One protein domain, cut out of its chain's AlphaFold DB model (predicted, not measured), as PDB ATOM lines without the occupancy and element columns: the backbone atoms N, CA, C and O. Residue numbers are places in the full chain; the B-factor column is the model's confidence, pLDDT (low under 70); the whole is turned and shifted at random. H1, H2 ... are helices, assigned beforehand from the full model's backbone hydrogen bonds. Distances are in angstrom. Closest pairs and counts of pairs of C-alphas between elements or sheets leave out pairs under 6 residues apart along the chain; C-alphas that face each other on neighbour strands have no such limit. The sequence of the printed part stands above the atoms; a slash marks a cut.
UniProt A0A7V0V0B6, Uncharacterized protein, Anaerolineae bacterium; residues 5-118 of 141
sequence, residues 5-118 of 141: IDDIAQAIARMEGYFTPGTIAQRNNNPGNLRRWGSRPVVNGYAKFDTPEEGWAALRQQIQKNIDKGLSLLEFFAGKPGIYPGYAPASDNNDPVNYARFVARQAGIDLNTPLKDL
ATOM      1  N   ILE A   5     -38.127  22.970 -25.553       95.00
ATOM      2  CA  ILE A   5     -39.187  22.177 -26.172       95.00
ATOM      3  C   ILE A   5     -40.315  21.917 -25.177       95.00
ATOM      4  O   ILE A   5     -41.483  22.049 -25.549       95.00
ATOM      5  N   ASP A   6     -39.987  21.575 -23.931       95.56
ATOM      6  CA  ASP A   6     -40.975  21.354 -22.878       95.56
ATOM      7  C   ASP A   6     -41.698  22.668 -22.535       95.56
ATOM      8  O   ASP A   6     -42.926  22.667 -22.431       95.56
ATOM      9  N   ASP A   7     -40.995  23.803 -22.462       95.12
ATOM     10  CA  ASP A   7     -41.616  25.113 -22.200       95.12
ATOM     11  C   ASP A   7     -42.608  25.515 -23.307       95.12
ATOM     12  O   ASP A   7     -43.740  25.932 -23.032       95.12
ATOM     13  N   ILE A   8     -42.229  25.325 -24.578       97.06
ATOM     14  CA  ILE A   8     -43.120  25.552 -25.725       97.06
ATOM     15  C   ILE A   8     -44.305  24.579 -25.685       97.06
ATOM     16  O   ILE A   8     -45.445  24.996 -25.902       97.06
ATOM     17  N   ALA A   9     -44.070  23.297 -25.389       98.12
ATOM     18  CA  ALA A   9     -45.122  22.287 -25.325       98.12
ATOM     19  C   ALA A   9     -46.153  22.615 -24.237       98.12
ATOM     20  O   ALA A   9     -47.356  22.553 -24.490       98.12
ATOM     21  N   GLN A  10     -45.697  23.023 -23.052       98.19
ATOM     22  CA  GLN A  10     -46.563  23.423 -21.943       98.19
ATOM     23  C   GLN A  10     -47.406  24.654 -22.291       98.19
ATOM     24  O   GLN A  10     -48.596  24.718 -21.966       98.19
ATOM     25  N   ALA A  11     -46.811  25.626 -22.983       97.94
ATOM     26  CA  ALA A  11     -47.521  26.808 -23.441       97.94
ATOM     27  C   ALA A  11     -48.585  26.469 -24.498       97.94
ATOM     28  O   ALA A  11     -49.722  26.924 -24.379       97.94
ATOM     29  N   ILE A  12     -48.258  25.626 -25.484       98.50
ATOM     30  CA  ILE A  12     -49.232  25.146 -26.476       98.50
ATOM     31  C   ILE A  12     -50.370  24.408 -25.769       98.50
ATOM     32  O   ILE A  12     -51.525  24.780 -25.941       98.50
ATOM     33  N   ALA A  13     -50.069  23.457 -24.883       98.62
ATOM     34  CA  ALA A  13     -51.089  22.705 -24.153       98.62
ATOM     35  C   ALA A  13     -52.045  23.589 -23.347       98.62
ATOM     36  O   ALA A  13     -53.246  23.320 -23.275       98.62
ATOM     37  N   ARG A  14     -51.533  24.680 -22.769       98.44
ATOM     38  CA  ARG A  14     -52.365  25.674 -22.091       98.44
ATOM     39  C   ARG A  14     -53.275  26.423 -23.066       98.44
ATOM     40  O   ARG A  14     -54.452  26.579 -22.752       98.44
ATOM     41  N   MET A  15     -52.752  26.864 -24.212       97.25
ATOM     42  CA  MET A  15     -53.537  27.544 -25.252       97.25
ATOM     43  C   MET A  15     -54.648  26.640 -25.804       97.25
ATOM     44  O   MET A  15     -55.786  27.076 -25.948       97.25
ATOM     45  N   GLU A  16     -54.339  25.364 -26.029       97.25
ATOM     46  CA  GLU A  16     -55.271  24.357 -26.552       97.25
ATOM     47  C   GLU A  16     -56.316  23.891 -25.519       97.25
ATOM     48  O   GLU A  16     -57.232  23.125 -25.835       97.25
ATOM     49  N   GLY A  17     -56.191  24.333 -24.261       98.00
ATOM     50  CA  GLY A  17     -57.105  23.983 -23.177       98.00
ATOM     51  C   GLY A  17     -56.922  22.563 -22.636       98.00
ATOM     52  O   GLY A  17     -57.846  22.024 -22.028       98.00
ATOM     53  N   TYR A  18     -55.754  21.942 -22.819       98.56
ATOM     54  CA  TYR A  18     -55.469  20.579 -22.349       98.56
ATOM     55  C   TYR A  18     -55.651  20.412 -20.832       98.56
ATOM     56  O   TYR A  18     -56.113  19.375 -20.361       98.56
ATOM     57  N   PHE A  19     -55.331  21.454 -20.060       98.12
ATOM     58  CA  PHE A  19     -55.472  21.451 -18.598       98.12
ATOM     59  C   PHE A  19     -56.890  21.765 -18.108       98.12
ATOM     60  O   PHE A  19     -57.137  21.735 -16.904       98.12
ATOM     61  N   THR A  20     -57.819  22.067 -19.014       98.19
ATOM     62  CA  THR A  20     -59.216  22.331 -18.675       98.19
ATOM     63  C   THR A  20     -60.018  21.031 -18.787       98.19
ATOM     64  O   THR A  20     -60.056  20.434 -19.866       98.19
ATOM     65  N   PRO A  21     -60.688  20.579 -17.710       97.56
ATOM     66  CA  PRO A  21     -61.508  19.377 -17.751       97.56
ATOM     67  C   PRO A  21     -62.580  19.401 -18.847       97.56
ATOM     68  O   PRO A  21     -63.295  20.386 -19.015       97.56
ATOM     69  N   GLY A  22     -62.707  18.298 -19.583       96.75
ATOM     70  CA  GLY A  22     -63.745  18.092 -20.595       96.75
ATOM     71  C   GLY A  22     -63.433  18.640 -21.991       96.75
ATOM     72  O   GLY A  22     -64.203  18.382 -22.922       96.75
ATOM     73  N   THR A  23     -62.311  19.337 -22.192       98.38
ATOM     74  CA  THR A  23     -61.911  19.790 -23.534       98.38
ATOM     75  C   THR A  23     -61.605  18.614 -24.461       98.38
ATOM     76  O   THR A  23     -61.385  17.478 -24.029       98.38
ATOM     77  N   ILE A  24     -61.625  18.855 -25.776       97.94
ATOM     78  CA  ILE A  24     -61.241  17.826 -26.755       97.94
ATOM     79  C   ILE A  24     -59.772  17.434 -26.561       97.94
ATOM     80  O   ILE A  24     -59.487  16.241 -26.518       97.94
ATOM     81  N   ALA A  25     -58.883  18.413 -26.357       98.31
ATOM     82  CA  ALA A  25     -57.468  18.190 -26.068       98.31
ATOM     83  C   ALA A  25     -57.276  17.211 -24.899       98.31
ATOM     84  O   ALA A  25     -56.570  16.211 -25.041       98.31
ATOM     85  N   GLN A  26     -57.964  17.447 -23.773       98.56
ATOM     86  CA  GLN A  26     -57.885  16.571 -22.605       98.56
ATOM     87  C   GLN A  26     -58.450  15.172 -22.900       98.56
ATOM     88  O   GLN A  26     -57.778  14.172 -22.665       98.56
ATOM     89  N   ARG A  27     -59.669  15.080 -23.453       98.38
ATOM     90  CA  ARG A  27     -60.342  13.792 -23.720       98.38
ATOM     91  C   ARG A  27     -59.608  12.923 -24.743       98.38
ATOM     92  O   ARG A  27     -59.738  11.701 -24.711       98.38
ATOM     93  N   ASN A  28     -58.871  13.549 -25.657       98.75
ATOM     94  CA  ASN A  28     -58.105  12.860 -26.689       98.75
ATOM     95  C   ASN A  28     -56.654  12.570 -26.277       98.75
ATOM     96  O   ASN A  28     -55.907  12.067 -27.117       98.75
ATOM     97  N   ASN A  29     -56.241  12.895 -25.043       98.81
ATOM     98  CA  ASN A  29     -54.840  12.842 -24.613       98.81
ATOM     99  C   ASN A  29     -53.911  13.589 -25.590       98.81
ATOM    100  O   ASN A  29     -52.817  13.133 -25.896       98.81
ATOM    101  N   ASN A  30     -54.371  14.709 -26.149       98.75
ATOM    102  CA  ASN A  30     -53.694  15.428 -27.223       98.75
ATOM    103  C   ASN A  30     -53.397  16.866 -26.779       98.75
ATOM    104  O   ASN A  30     -54.172  17.773 -27.092       98.75
ATOM    105  N   PRO A  31     -52.283  17.101 -26.063       98.75
ATOM    106  CA  PRO A  31     -51.933  18.429 -25.566       98.75
ATOM    107  C   PRO A  31     -51.695  19.439 -26.687       98.75
ATOM    108  O   PRO A  31     -51.813  20.632 -26.464       98.75
ATOM    109  N   GLY A  32     -51.386  18.988 -27.901       98.25
ATOM    110  CA  GLY A  32     -51.173  19.884 -29.031       98.25
ATOM    111  C   GLY A  32     -52.416  20.177 -29.864       98.25
ATOM    112  O   GLY A  32     -52.300  20.955 -30.802       98.25
ATOM    113  N   ASN A  33     -53.546  19.496 -29.635       98.31
ATOM    114  CA  ASN A  33     -54.602  19.381 -30.651       98.31
ATOM    115  C   ASN A  33     -54.014  19.065 -32.049       98.31
ATOM    116  O   ASN A  33     -54.393  19.626 -33.076       98.31
ATOM    117  N   LEU A  34     -53.049  18.140 -32.109       98.19
ATOM    118  CA  LEU A  34     -52.475  17.679 -33.372       98.19
ATOM    119  C   LEU A  34     -53.583  17.080 -34.242       98.19
ATOM    120  O   LEU A  34     -54.251  16.138 -33.815       98.19
ATOM    121  N   ARG A  35     -53.774  17.587 -35.466       96.75
ATOM    122  CA  ARG A  35     -54.847  17.109 -36.360       96.75
ATOM    123  C   ARG A  35     -54.684  15.634 -36.748       96.75
ATOM    124  O   ARG A  35     -55.672  14.917 -36.876       96.75
ATOM    125  N   ARG A  36     -53.442  15.175 -36.947       97.12
ATOM    126  CA  ARG A  36     -53.080  13.795 -37.324       97.12
ATOM    127  C   ARG A  36     -51.714  13.426 -36.744       97.12
ATOM    128  O   ARG A  36     -50.847  14.290 -36.642       97.12
ATOM    129  N   TRP A  37     -51.507  12.148 -36.424       97.94
ATOM    130  CA  TRP A  37     -50.206  11.638 -35.989       97.94
ATOM    131  C   TRP A  37     -50.037  10.151 -36.310       97.94
ATOM    132  O   TRP A  37     -50.673   9.302 -35.688       97.94
ATOM    133  N   GLY A  38     -49.186   9.822 -37.288       96.06
ATOM    134  CA  GLY A  38     -49.006   8.437 -37.739       96.06
ATOM    135  C   GLY A  38     -50.338   7.774 -38.113       96.06
ATOM    136  O   GLY A  38     -51.142   8.361 -38.835       96.06
ATOM    137  N   SER A  39     -50.575   6.572 -37.588       96.75
ATOM    138  CA  SER A  39     -51.815   5.800 -37.759       96.75
ATOM    139  C   SER A  39     -52.854   6.022 -36.649       96.75
ATOM    140  O   SER A  39     -53.849   5.299 -36.600       96.75
ATOM    141  N   ARG A  40     -52.642   6.989 -35.742       97.81
ATOM    142  CA  ARG A  40     -53.572   7.246 -34.633       97.81
ATOM    143  C   ARG A  40     -54.959   7.632 -35.167       97.81
ATOM    144  O   ARG A  40     -55.042   8.368 -36.157       97.81
ATOM    145  N   PRO A  41     -56.046   7.181 -34.517       98.06
ATOM    146  CA  PRO A  41     -57.393   7.545 -34.929       98.06
ATOM    147  C   PRO A  41     -57.605   9.058 -34.816       98.06
ATOM    148  O   PRO A  41     -57.063   9.715 -33.926       98.06
ATOM    149  N   VAL A  42     -58.428   9.605 -35.711       98.44
ATOM    150  CA  VAL A  42     -58.846  11.010 -35.676       98.44
ATOM    151  C   VAL A  42     -60.258  11.080 -35.105       98.44
ATOM    152  O   VAL A  42     -61.189  10.513 -35.672       98.44
ATOM    153  N   VAL A  43     -60.421  11.787 -33.991       97.94
ATOM    154  CA  VAL A  43     -61.688  11.960 -33.276       97.94
ATOM    155  C   VAL A  43     -61.935  13.454 -33.099       97.94
ATOM    156  O   VAL A  43     -61.092  14.167 -32.558       97.94
ATOM    157  N   ASN A  44     -63.089  13.941 -33.564       96.88
ATOM    158  CA  ASN A  44     -63.428  15.372 -33.578       96.88
ATOM    159  C   ASN A  44     -62.389  16.244 -34.315       96.88
ATOM    160  O   ASN A  44     -62.123  17.370 -33.913       96.88
ATOM    161  N   GLY A  45     -61.778  15.709 -35.379       96.44
ATOM    162  CA  GLY A  45     -60.791  16.429 -36.197       96.44
ATOM    163  C   GLY A  45     -59.355  16.427 -35.660       96.44
ATOM    164  O   GLY A  45     -58.481  17.005 -36.305       96.44
ATOM    165  N   TYR A  46     -59.101  15.751 -34.534       98.31
ATOM    166  CA  TYR A  46     -57.786  15.672 -33.900       98.31
ATOM    167  C   TYR A  46     -57.349  14.232 -33.667       98.31
ATOM    168  O   TYR A  46     -58.178  13.356 -33.429       98.31
ATOM    169  N   ALA A  47     -56.042  13.984 -33.700       98.50
ATOM    170  CA  ALA A  47     -55.480  12.706 -33.294       98.50
ATOM    171  C   ALA A  47     -55.887  12.396 -31.845       98.50
ATOM    172  O   ALA A  47     -55.887  13.285 -30.987       98.50
ATOM    173  N   LYS A  48     -56.235  11.140 -31.582       98.69
ATOM    174  CA  LYS A  48     -56.462  10.617 -30.239       98.69
ATOM    175  C   LYS A  48     -55.323   9.675 -29.870       98.69
ATOM    176  O   LYS A  48     -54.995   8.770 -30.637       98.69
ATOM    177  N   PHE A  49     -54.741   9.909 -28.704       98.75
ATOM    178  CA  PHE A  49     -53.681   9.088 -28.132       98.75
ATOM    179  C   PHE A  49     -54.247   8.188 -27.037       98.75
ATOM    180  O   PHE A  49     -55.238   8.537 -26.384       98.75
ATOM    181  N   ASP A  50     -53.626   7.029 -26.839       98.19
ATOM    182  CA  ASP A  50     -54.104   6.069 -25.844       98.19
ATOM    183  C   ASP A  50     -53.748   6.550 -24.437       98.19
ATOM    184  O   ASP A  50     -54.533   6.381 -23.505       98.19
ATOM    185  N   THR A  51     -52.610   7.239 -24.309       98.56
ATOM    186  CA  THR A  51     -52.132   7.810 -23.047       98.56
ATOM    187  C   THR A  51     -51.722   9.282 -23.191       98.56
ATOM    188  O   THR A  51     -51.313   9.709 -24.279       98.56
ATOM    189  N   PRO A  52     -51.803  10.082 -22.108       98.50
ATOM    190  CA  PRO A  52     -51.239  11.431 -22.056       98.50
ATOM    191  C   PRO A  52     -49.778  11.496 -22.511       98.50
ATOM    192  O   PRO A  52     -49.397  12.399 -23.255       98.50
ATOM    193  N   GLU A  53     -48.960  10.536 -22.083       98.50
ATOM    194  CA  GLU A  53     -47.522  10.485 -22.337       98.50
ATOM    195  C   GLU A  53     -47.219  10.414 -23.837       98.50
ATOM    196  O   GLU A  53     -46.327  11.112 -24.325       98.50
ATOM    197  N   GLU A  54     -47.998   9.629 -24.588       98.62
ATOM    198  CA  GLU A  54     -47.897   9.555 -26.047       98.62
ATOM    199  C   GLU A  54     -48.233  10.889 -26.719       98.62
ATOM    200  O   GLU A  54     -47.539  11.302 -27.652       98.62
ATOM    201  N   GLY A  55     -49.269  11.583 -26.240       98.69
ATOM    202  CA  GLY A  55     -49.653  12.896 -26.750       98.69
ATOM    203  C   GLY A  55     -48.591  13.962 -26.497       98.69
ATOM    204  O   GLY A  55     -48.268  14.749 -27.389       98.69
ATOM    205  N   TRP A  56     -47.998  13.960 -25.303       98.69
ATOM    206  CA  TRP A  56     -46.877  14.836 -24.967       98.69
ATOM    207  C   TRP A  56     -45.638  14.520 -25.801       98.69
ATOM    208  O   TRP A  56     -45.003  15.433 -26.328       98.69
ATOM    209  N   ALA A  57     -45.298  13.242 -25.980       98.44
ATOM    210  CA  ALA A  57     -44.200  12.839 -26.856       98.44
ATOM    211  C   ALA A  57     -44.434  13.300 -28.306       98.44
ATOM    212  O   ALA A  57     -43.518  13.826 -28.943       98.44
ATOM    213  N   ALA A  58     -45.667  13.179 -28.806       98.62
ATOM    214  CA  ALA A  58     -46.038  13.632 -30.140       98.62
ATOM    215  C   ALA A  58     -45.906  15.154 -30.305       98.62
ATOM    216  O   ALA A  58     -45.298  15.621 -31.271       98.62
ATOM    217  N   LEU A  59     -46.412  15.933 -29.343       98.69
ATOM    218  CA  LEU A  59     -46.285  17.391 -29.356       98.69
ATOM    219  C   LEU A  59     -44.813  17.824 -29.357       98.69
ATOM    220  O   LEU A  59     -44.408  18.632 -30.193       98.69
ATOM    221  N   ARG A  60     -43.985  17.232 -28.492       98.19
ATOM    222  CA  ARG A  60     -42.546  17.535 -28.429       98.19
ATOM    223  C   ARG A  60     -41.826  17.199 -29.727       98.19
ATOM    224  O   ARG A  60     -41.069  18.019 -30.239       98.19
ATOM    225  N   GLN A  61     -42.135  16.053 -30.335       97.75
ATOM    226  CA  GLN A  61     -41.579  15.704 -31.641       97.75
ATOM    227  C   GLN A  61     -42.044  16.676 -32.742       97.75
ATOM    228  O   GLN A  61     -41.273  16.990 -33.650       97.75
ATOM    229  N   GLN A  62     -43.283  17.172 -32.693       98.00
ATOM    230  CA  GLN A  62     -43.770  18.172 -33.644       98.00
ATOM    231  C   GLN A  62     -43.045  19.517 -33.492       98.00
ATOM    232  O   GLN A  62     -42.713  20.144 -34.500       98.00
ATOM    233  N   ILE A  63     -42.761  19.933 -32.256       97.50
ATOM    234  CA  ILE A  63     -41.970  21.133 -31.959       97.50
ATOM    235  C   ILE A  63     -40.546  20.955 -32.488       97.50
ATOM    236  O   ILE A  63     -40.113  21.774 -33.295       97.50
ATOM    237  N   GLN A  64     -39.866  19.853 -32.151       96.19
ATOM    238  CA  GLN A  64     -38.517  19.560 -32.651       96.19
ATOM    239  C   GLN A  64     -38.459  19.602 -34.185       96.19
ATOM    240  O   GLN A  64     -37.631  20.304 -34.756       96.19
ATOM    241  N   LYS A  65     -39.415  18.965 -34.875       95.69
ATOM    242  CA  LYS A  65     -39.504  19.012 -36.345       95.69
ATOM    243  C   LYS A  65     -39.610  20.434 -36.897       95.69
ATOM    244  O   LYS A  65     -39.268  20.649 -38.057       95.69
ATOM    245  N   ASN A  66     -40.188  21.380 -36.163       95.31
ATOM    246  CA  ASN A  66     -40.316  22.772 -36.598       95.31
ATOM    247  C   ASN A  66     -39.067  23.595 -36.255       95.31
ATOM    248  O   ASN A  66     -38.686  24.462 -37.043       95.31
ATOM    249  N   ILE A  67     -38.377  23.256 -35.165       93.81
ATOM    250  CA  ILE A  67     -37.030  23.753 -34.861       93.81
ATOM    251  C   ILE A  67     -36.050  23.352 -35.970       93.81
ATOM    252  O   ILE A  67     -35.334  24.209 -36.486       93.81
ATOM    253  N   ASP A  68     -36.071  22.089 -36.402       93.94
ATOM    254  CA  ASP A  68     -35.171  21.561 -37.437       93.94
ATOM    255  C   ASP A  68     -35.389  22.233 -38.803       93.94
ATOM    256  O   ASP A  68     -34.455  22.398 -39.587       93.94
ATOM    257  N   LYS A  69     -36.615  22.702 -39.073       94.88
ATOM    258  CA  LYS A  69     -36.936  23.530 -40.250       94.88
ATOM    259  C   LYS A  69     -36.388  24.962 -40.152       94.88
ATOM    260  O   LYS A  69     -36.463  25.710 -41.122       94.88
ATOM    261  N   GLY A  70     -35.854  25.360 -38.996       94.56
ATOM    262  CA  GLY A  70     -35.319  26.694 -38.742       94.56
ATOM    263  C   GLY A  70     -36.384  27.784 -38.663       94.56
ATOM    264  O   GLY A  70     -36.096  28.917 -39.042       94.56
ATOM    265  N   LEU A  71     -37.595  27.440 -38.217       96.25
ATOM    266  CA  LEU A  71     -38.701  28.388 -38.080       96.25
ATOM    267  C   LEU A  71     -38.548  29.242 -36.815       96.25
ATOM    268  O   LEU A  71     -38.063  28.761 -35.786       96.25
ATOM    269  N   SER A  72     -39.009  30.490 -36.868       96.88
ATOM    270  CA  SER A  72     -39.366  31.254 -35.663       96.88
ATOM    271  C   SER A  72     -40.713  30.788 -35.085       96.88
ATOM    272  O   SER A  72     -41.426  30.010 -35.723       96.88
ATOM    273  N   LEU A  73     -41.110  31.264 -33.897       96.06
ATOM    274  CA  LEU A  73     -42.455  30.977 -33.367       96.06
ATOM    275  C   LEU A  73     -43.560  31.525 -34.274       96.06
ATOM    276  O   LEU A  73     -44.579  30.862 -34.469       96.06
ATOM    277  N   LEU A  74     -43.379  32.724 -34.836       97.38
ATOM    278  CA  LEU A  74     -44.368  33.289 -35.748       97.38
ATOM    279  C   LEU A  74     -44.524  32.416 -36.997       97.38
ATOM    280  O   LEU A  74     -45.645  32.085 -37.367       97.38
ATOM    281  N   GLU A  75     -43.417  31.992 -37.602       98.19
ATOM    282  CA  GLU A  75     -43.429  31.107 -38.773       98.19
ATOM    283  C   GLU A  75     -43.938  29.696 -38.439       98.19
ATOM    284  O   GLU A  75     -44.560  29.047 -39.278       98.19
ATOM    285  N   PHE A  76     -43.712  29.210 -37.217       97.62
ATOM    286  CA  PHE A  76     -44.306  27.969 -36.723       97.62
ATOM    287  C   PHE A  76     -45.837  28.088 -36.780       97.62
ATOM    288  O   PHE A  76     -46.486  27.282 -37.451       97.62
ATOM    289  N   PHE A  77     -46.440  29.083 -36.128       97.94
ATOM    290  CA  PHE A  77     -47.903  29.173 -36.081       97.94
ATOM    291  C   PHE A  77     -48.523  29.629 -37.403       97.94
ATOM    292  O   PHE A  77     -49.452  28.977 -37.877       97.94
ATOM    293  N   ALA A  78     -47.999  30.692 -38.015       97.56
ATOM    294  CA  ALA A  78     -48.534  31.272 -39.248       97.56
ATOM    295  C   ALA A  78     -48.218  30.444 -40.499       97.56
ATOM    296  O   ALA A  78     -48.935  30.543 -41.491       97.56
ATOM    297  N   GLY A  79     -47.153  29.644 -40.448       97.19
ATOM    298  CA  GLY A  79     -46.568  29.000 -41.612       97.19
ATOM    299  C   GLY A  79     -45.475  29.841 -42.266       97.19
ATOM    300  O   GLY A  79     -45.286  31.026 -41.990       97.19
ATOM    301  N   LYS A  80     -44.743  29.185 -43.161       96.81
ATOM    302  CA  LYS A  80     -43.691  29.752 -44.000       96.81
ATOM    303  C   LYS A  80     -43.821  29.148 -45.400       96.81
ATOM    304  O   LYS A  80     -43.609  27.938 -45.543       96.81
ATOM    305  N   PRO A  81     -44.184  29.943 -46.425       95.44
ATOM    306  CA  PRO A  81     -44.401  29.443 -47.780       95.44
ATOM    307  C   PRO A  81     -43.243  28.574 -48.281       95.44
ATOM    308  O   PRO A  81     -42.076  28.922 -48.117       95.44
ATOM    309  N   GLY A  82     -43.575  27.415 -48.851       94.81
ATOM    310  CA  GLY A  82     -42.597  26.443 -49.353       94.81
ATOM    311  C   GLY A  82     -41.873  25.608 -48.286       94.81
ATOM    312  O   GLY A  82     -41.155  24.685 -48.652       94.81
ATOM    313  N   ILE A  83     -42.063  25.885 -46.990       95.75
ATOM    314  CA  ILE A  83     -41.369  25.178 -45.897       95.75
ATOM    315  C   ILE A  83     -42.356  24.479 -44.962       95.75
ATOM    316  O   ILE A  83     -42.186  23.303 -44.633       95.75
ATOM    317  N   TYR A  84     -43.382  25.191 -44.502       96.31
ATOM    318  CA  TYR A  84     -44.338  24.659 -43.539       96.31
ATOM    319  C   TYR A  84     -45.685  25.378 -43.674       96.31
ATOM    320  O   TYR A  84     -45.700  26.606 -43.666       96.31
ATOM    321  N   PRO A  85     -46.820  24.662 -43.771       95.81
ATOM    322  CA  PRO A  85     -48.134  25.296 -43.917       95.81
ATOM    323  C   PRO A  85     -48.599  26.064 -42.670       95.81
ATOM    324  O   PRO A  85     -49.563  26.815 -42.756       95.81
ATOM    325  N   GLY A  86     -47.918  25.898 -41.535       96.19
ATOM    326  CA  GLY A  86     -48.297  26.499 -40.261       96.19
ATOM    327  C   GLY A  86     -49.022  25.513 -39.358       96.19
ATOM    328  O   GLY A  86     -49.637  24.549 -39.813       96.19
ATOM    329  N   TYR A  87     -48.906  25.743 -38.056       96.62
ATOM    330  CA  TYR A  87     -49.571  24.930 -37.039       96.62
ATOM    331  C   TYR A  87     -50.978  25.433 -36.722       96.62
ATOM    332  O   TYR A  87     -51.890  24.635 -36.543       96.62
ATOM    333  N   ALA A  88     -51.149  26.756 -36.702       95.38
ATOM    334  CA  ALA A  88     -52.425  27.434 -36.505       95.38
ATOM    335  C   ALA A  88     -52.546  28.599 -37.506       95.38
ATOM    336  O   ALA A  88     -52.615  29.762 -37.097       95.38
ATOM    337  N   PRO A  89     -52.503  28.325 -38.826       95.94
ATOM    338  CA  PRO A  89     -52.463  29.374 -39.837       95.94
ATOM    339  C   PRO A  89     -53.794  30.125 -39.912       95.94
ATOM    340  O   PRO A  89     -54.860  29.578 -39.616       95.94
ATOM    341  N   ALA A  90     -53.746  31.378 -40.372       96.50
ATOM    342  CA  ALA A  90     -54.939  32.215 -40.517       96.50
ATOM    343  C   ALA A  90     -55.968  31.638 -41.509       96.50
ATOM    344  O   ALA A  90     -57.164  31.859 -41.350       96.50
ATOM    345  N   SER A  91     -55.521  30.845 -42.491       94.12
ATOM    346  CA  SER A  91     -56.395  30.128 -43.434       94.12
ATOM    347  C   SER A  91     -57.356  29.149 -42.755       94.12
ATOM    348  O   SER A  91     -58.408  28.847 -43.306       94.12
ATOM    349  N   ASP A  92     -57.009  28.684 -41.554       91.88
ATOM    350  CA  ASP A  92     -57.830  27.793 -40.735       91.88
ATOM    351  C   ASP A  92     -58.726  28.581 -39.752       91.88
ATOM    352  O   ASP A  92     -59.237  28.009 -38.792       91.88
ATOM    353  N   ASN A  93     -58.920  29.889 -39.980       93.94
ATOM    354  CA  ASN A  93     -59.610  30.833 -39.088       93.94
ATOM    355  C   ASN A  93     -58.966  30.970 -37.694       93.94
ATOM    356  O   ASN A  93     -59.650  31.253 -36.711       93.94
ATOM    357  N   ASN A  94     -57.646  30.785 -37.602       95.81
ATOM    358  CA  ASN A  94     -56.875  31.042 -36.384       95.81
ATOM    359  C   ASN A  94     -56.281  32.459 -36.363       95.81
ATOM    360  O   ASN A  94     -56.167  33.118 -37.395       95.81
ATOM    361  N   ASP A  95     -55.802  32.889 -35.191       96.81
ATOM    362  CA  ASP A  95     -54.909  34.046 -35.047       96.81
ATOM    363  C   ASP A  95     -53.479  33.566 -34.721       96.81
ATOM    364  O   ASP A  95     -53.106  33.461 -33.545       96.81
ATOM    365  N   PRO A  96     -52.647  33.266 -35.737       96.69
ATOM    366  CA  PRO A  96     -51.294  32.760 -35.511       96.69
ATOM    367  C   PRO A  96     -50.402  33.743 -34.745       96.69
ATOM    368  O   PRO A  96     -49.489  33.326 -34.030       96.69
ATOM    369  N   VAL A  97     -50.657  35.051 -34.860       96.94
ATOM    370  CA  VAL A  97     -49.873  36.083 -34.171       96.94
ATOM    371  C   VAL A  97     -50.204  36.085 -32.679       96.94
ATOM    372  O   VAL A  97     -49.322  36.313 -31.849       96.94
ATOM    373  N   ASN A  98     -51.461  35.839 -32.307       97.25
ATOM    374  CA  ASN A  98     -51.848  35.645 -30.912       97.25
ATOM    375  C   ASN A  98     -51.239  34.364 -30.323       97.25
ATOM    376  O   ASN A  98     -50.659  34.424 -29.238       97.25
ATOM    377  N   TYR A  99     -51.279  33.246 -31.055       96.94
ATOM    378  CA  TYR A  99     -50.609  32.003 -30.647       96.94
ATOM    379  C   TYR A  99     -49.115  32.221 -30.392       96.94
ATOM    380  O   TYR A  99     -48.621  31.937 -29.299       96.94
ATOM    381  N   ALA A 100     -48.411  32.805 -31.366       97.19
ATOM    382  CA  ALA A 100     -46.984  33.079 -31.254       97.19
ATOM    383  C   ALA A 100     -46.671  33.979 -30.053       97.19
ATOM    384  O   ALA A 100     -45.767  33.670 -29.283       97.19
ATOM    385  N   ARG A 101     -47.439  35.060 -29.841       97.75
ATOM    386  CA  ARG A 101     -47.251  35.970 -28.698       97.75
ATOM    387  C   ARG A 101     -47.494  35.288 -27.357       97.75
ATOM    388  O   ARG A 101     -46.738  35.530 -26.420       97.75
ATOM    389  N   PHE A 102     -48.542  34.478 -27.246       97.19
ATOM    390  CA  PHE A 102     -48.854  33.764 -26.013       97.19
ATOM    391  C   PHE A 102     -47.738  32.785 -25.642       97.19
ATOM    392  O   PHE A 102     -47.224  32.831 -24.525       97.19
ATOM    393  N   VAL A 103     -47.310  31.959 -26.599       96.81
ATOM    394  CA  VAL A 103     -46.256  30.961 -26.380       96.81
ATOM    395  C   VAL A 103     -44.906  31.624 -26.116       96.81
ATOM    396  O   VAL A 103     -44.223  31.241 -25.172       96.81
ATOM    397  N   ALA A 104     -44.559  32.672 -26.869       95.38
ATOM    398  CA  ALA A 104     -43.338  33.452 -26.666       95.38
ATOM    399  C   ALA A 104     -43.243  34.024 -25.245       95.38
ATOM    400  O   ALA A 104     -42.213  33.893 -24.589       95.38
ATOM    401  N   ARG A 105     -44.338  34.616 -24.746       95.38
ATOM    402  CA  ARG A 105     -44.402  35.158 -23.379       95.38
ATOM    403  C   ARG A 105     -44.204  34.078 -22.328       95.38
ATOM    404  O   ARG A 105     -43.502  34.319 -21.355       95.38
ATOM    405  N   GLN A 106     -44.813  32.914 -22.530       93.06
ATOM    406  CA  GLN A 106     -44.764  31.841 -21.548       93.06
ATOM    407  C   GLN A 106     -43.406  31.132 -21.510       93.06
ATOM    408  O   GLN A 106     -42.950  30.777 -20.430       93.06
ATOM    409  N   ALA A 107     -42.758  30.973 -22.666       91.56
ATOM    410  CA  ALA A 107     -41.431  30.372 -22.791       91.56
ATOM    411  C   ALA A 107     -40.277  31.384 -22.621       91.56
ATOM    412  O   ALA A 107     -39.114  30.996 -22.609       91.56
ATOM    413  N   GLY A 108     -40.567  32.687 -22.506       91.75
ATOM    414  CA  GLY A 108     -39.552  33.727 -22.314       91.75
ATOM    415  C   GLY A 108     -38.655  33.979 -23.532       91.75
ATOM    416  O   GLY A 108     -37.500  34.370 -23.368       91.75
ATOM    417  N   ILE A 109     -39.167  33.762 -24.747       91.69
ATOM    418  CA  ILE A 109     -38.398  33.869 -25.998       91.69
ATOM    419  C   ILE A 109     -38.976  34.919 -26.950       91.69
ATOM    420  O   ILE A 109     -40.140  35.301 -26.858       91.69
ATOM    421  N   ASP A 110     -38.156  35.398 -27.883       92.81
ATOM    422  CA  ASP A 110     -38.596  36.321 -28.929       92.81
ATOM    423  C   ASP A 110     -39.322  35.569 -30.058       92.81
ATOM    424  O   ASP A 110     -38.853  34.537 -30.537       92.81
ATOM    425  N   LEU A 111     -40.469  36.094 -30.504       93.75
ATOM    426  CA  LEU A 111     -41.322  35.411 -31.483       93.75
ATOM    427  C   LEU A 111     -40.746  35.352 -32.911       93.75
ATOM    428  O   LEU A 111     -41.216  34.542 -33.713       93.75
ATOM    429  N   ASN A 112     -39.766  36.201 -33.235       93.69
ATOM    430  CA  ASN A 112     -39.154  36.312 -34.561       93.69
ATOM    431  C   ASN A 112     -37.783  35.633 -34.637       93.69
ATOM    432  O   ASN A 112     -37.273  35.410 -35.734       93.69
ATOM    433  N   THR A 113     -37.191  35.286 -33.494       93.44
ATOM    434  CA  THR A 113     -35.918  34.566 -33.456       93.44
ATOM    435  C   THR A 113     -36.129  33.117 -33.909       93.44
ATOM    436  O   THR A 113     -37.042  32.455 -33.403       93.44
ATOM    437  N   PRO A 114     -35.328  32.593 -34.858       94.25
ATOM    438  CA  PRO A 114     -35.386  31.185 -35.230       94.25
ATOM    439  C   PRO A 114     -35.166  30.289 -34.008       94.25
ATOM    440  O   PRO A 114     -34.182  30.438 -33.287       94.25
ATOM    441  N   LEU A 115     -36.055  29.320 -33.788       92.12
ATOM    442  CA  LEU A 115     -36.039  28.498 -32.574       92.12
ATOM    443  C   LEU A 115     -34.740  27.694 -32.410       92.12
ATOM    444  O   LEU A 115     -34.274  27.489 -31.294       92.12
ATOM    445  N   LYS A 116     -34.117  27.287 -33.521       92.12
ATOM    446  CA  LYS A 116     -32.819  26.592 -33.518       92.12
ATOM    447  C   LYS A 116     -31.683  27.419 -32.905       92.12
ATOM    448  O   LYS A 116     -30.744  26.841 -32.367       92.12
ATOM    449  N   ASP A 117     -31.764  28.748 -32.972       90.00
ATOM    450  CA  ASP A 117     -30.732  29.639 -32.433       90.00
ATOM    451  C   ASP A 117     -30.863  29.778 -30.907       90.00
ATOM    452  O   ASP A 117     -29.905  30.147 -30.235       90.00
ATOM    453  N   LEU A 118     -32.026  29.425 -30.348       85.94
ATOM    454  CA  LEU A 118     -32.309  29.467 -28.911       85.94
ATOM    455  C   LEU A 118     -31.859  28.196 -28.174       85.94
ATOM    456  O   LEU A 118     -31.654  28.239 -26.965       85.94
TER     457      LEU A 118
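This is residues 5 to 118 of the 141 residues of an uncharacterized protein of Anaerolineae bacterium (UniProt A0A7V0V0B6). H1 crosses between H3 and H5, H4 folds back on H5, and H2 with loop 28 to 51 makes one end. The printed part has 114 residues, under half in six named helices, with no named strand: all helix. It is compact: radius of gyration of the C-alphas 13.3 A, spans 34 by 28 by 25 A.

Start at H1, residues 5 to 15; it touches H3, residues 52 to 68, closest C-alphas 5 and 60, 6.2 A. H5, residues 96 to 107, touches H1, closest C-alphas 103 and 11, 5.2 A, and forms a hairpin with H4, residues 73 to 78. H6, residues 115 to 118, only just touches H3, 3 C-alpha pairs within 8 A. H2, residues 24 to 27, touches no helix. H1, H3, H4 and H5 have every O i to N i+4 pair within hydrogen-bond range.

Find C-alpha 5, where H1 begins, at (-39.187, 22.177, -26.172); H3 runs 24.4 A from first to last C-alpha; H6 ends at C-alpha 118 at (-32.309, 29.467, -28.911).

Links H2 to H3 and H4 to H5 are long; the printed part has no cut.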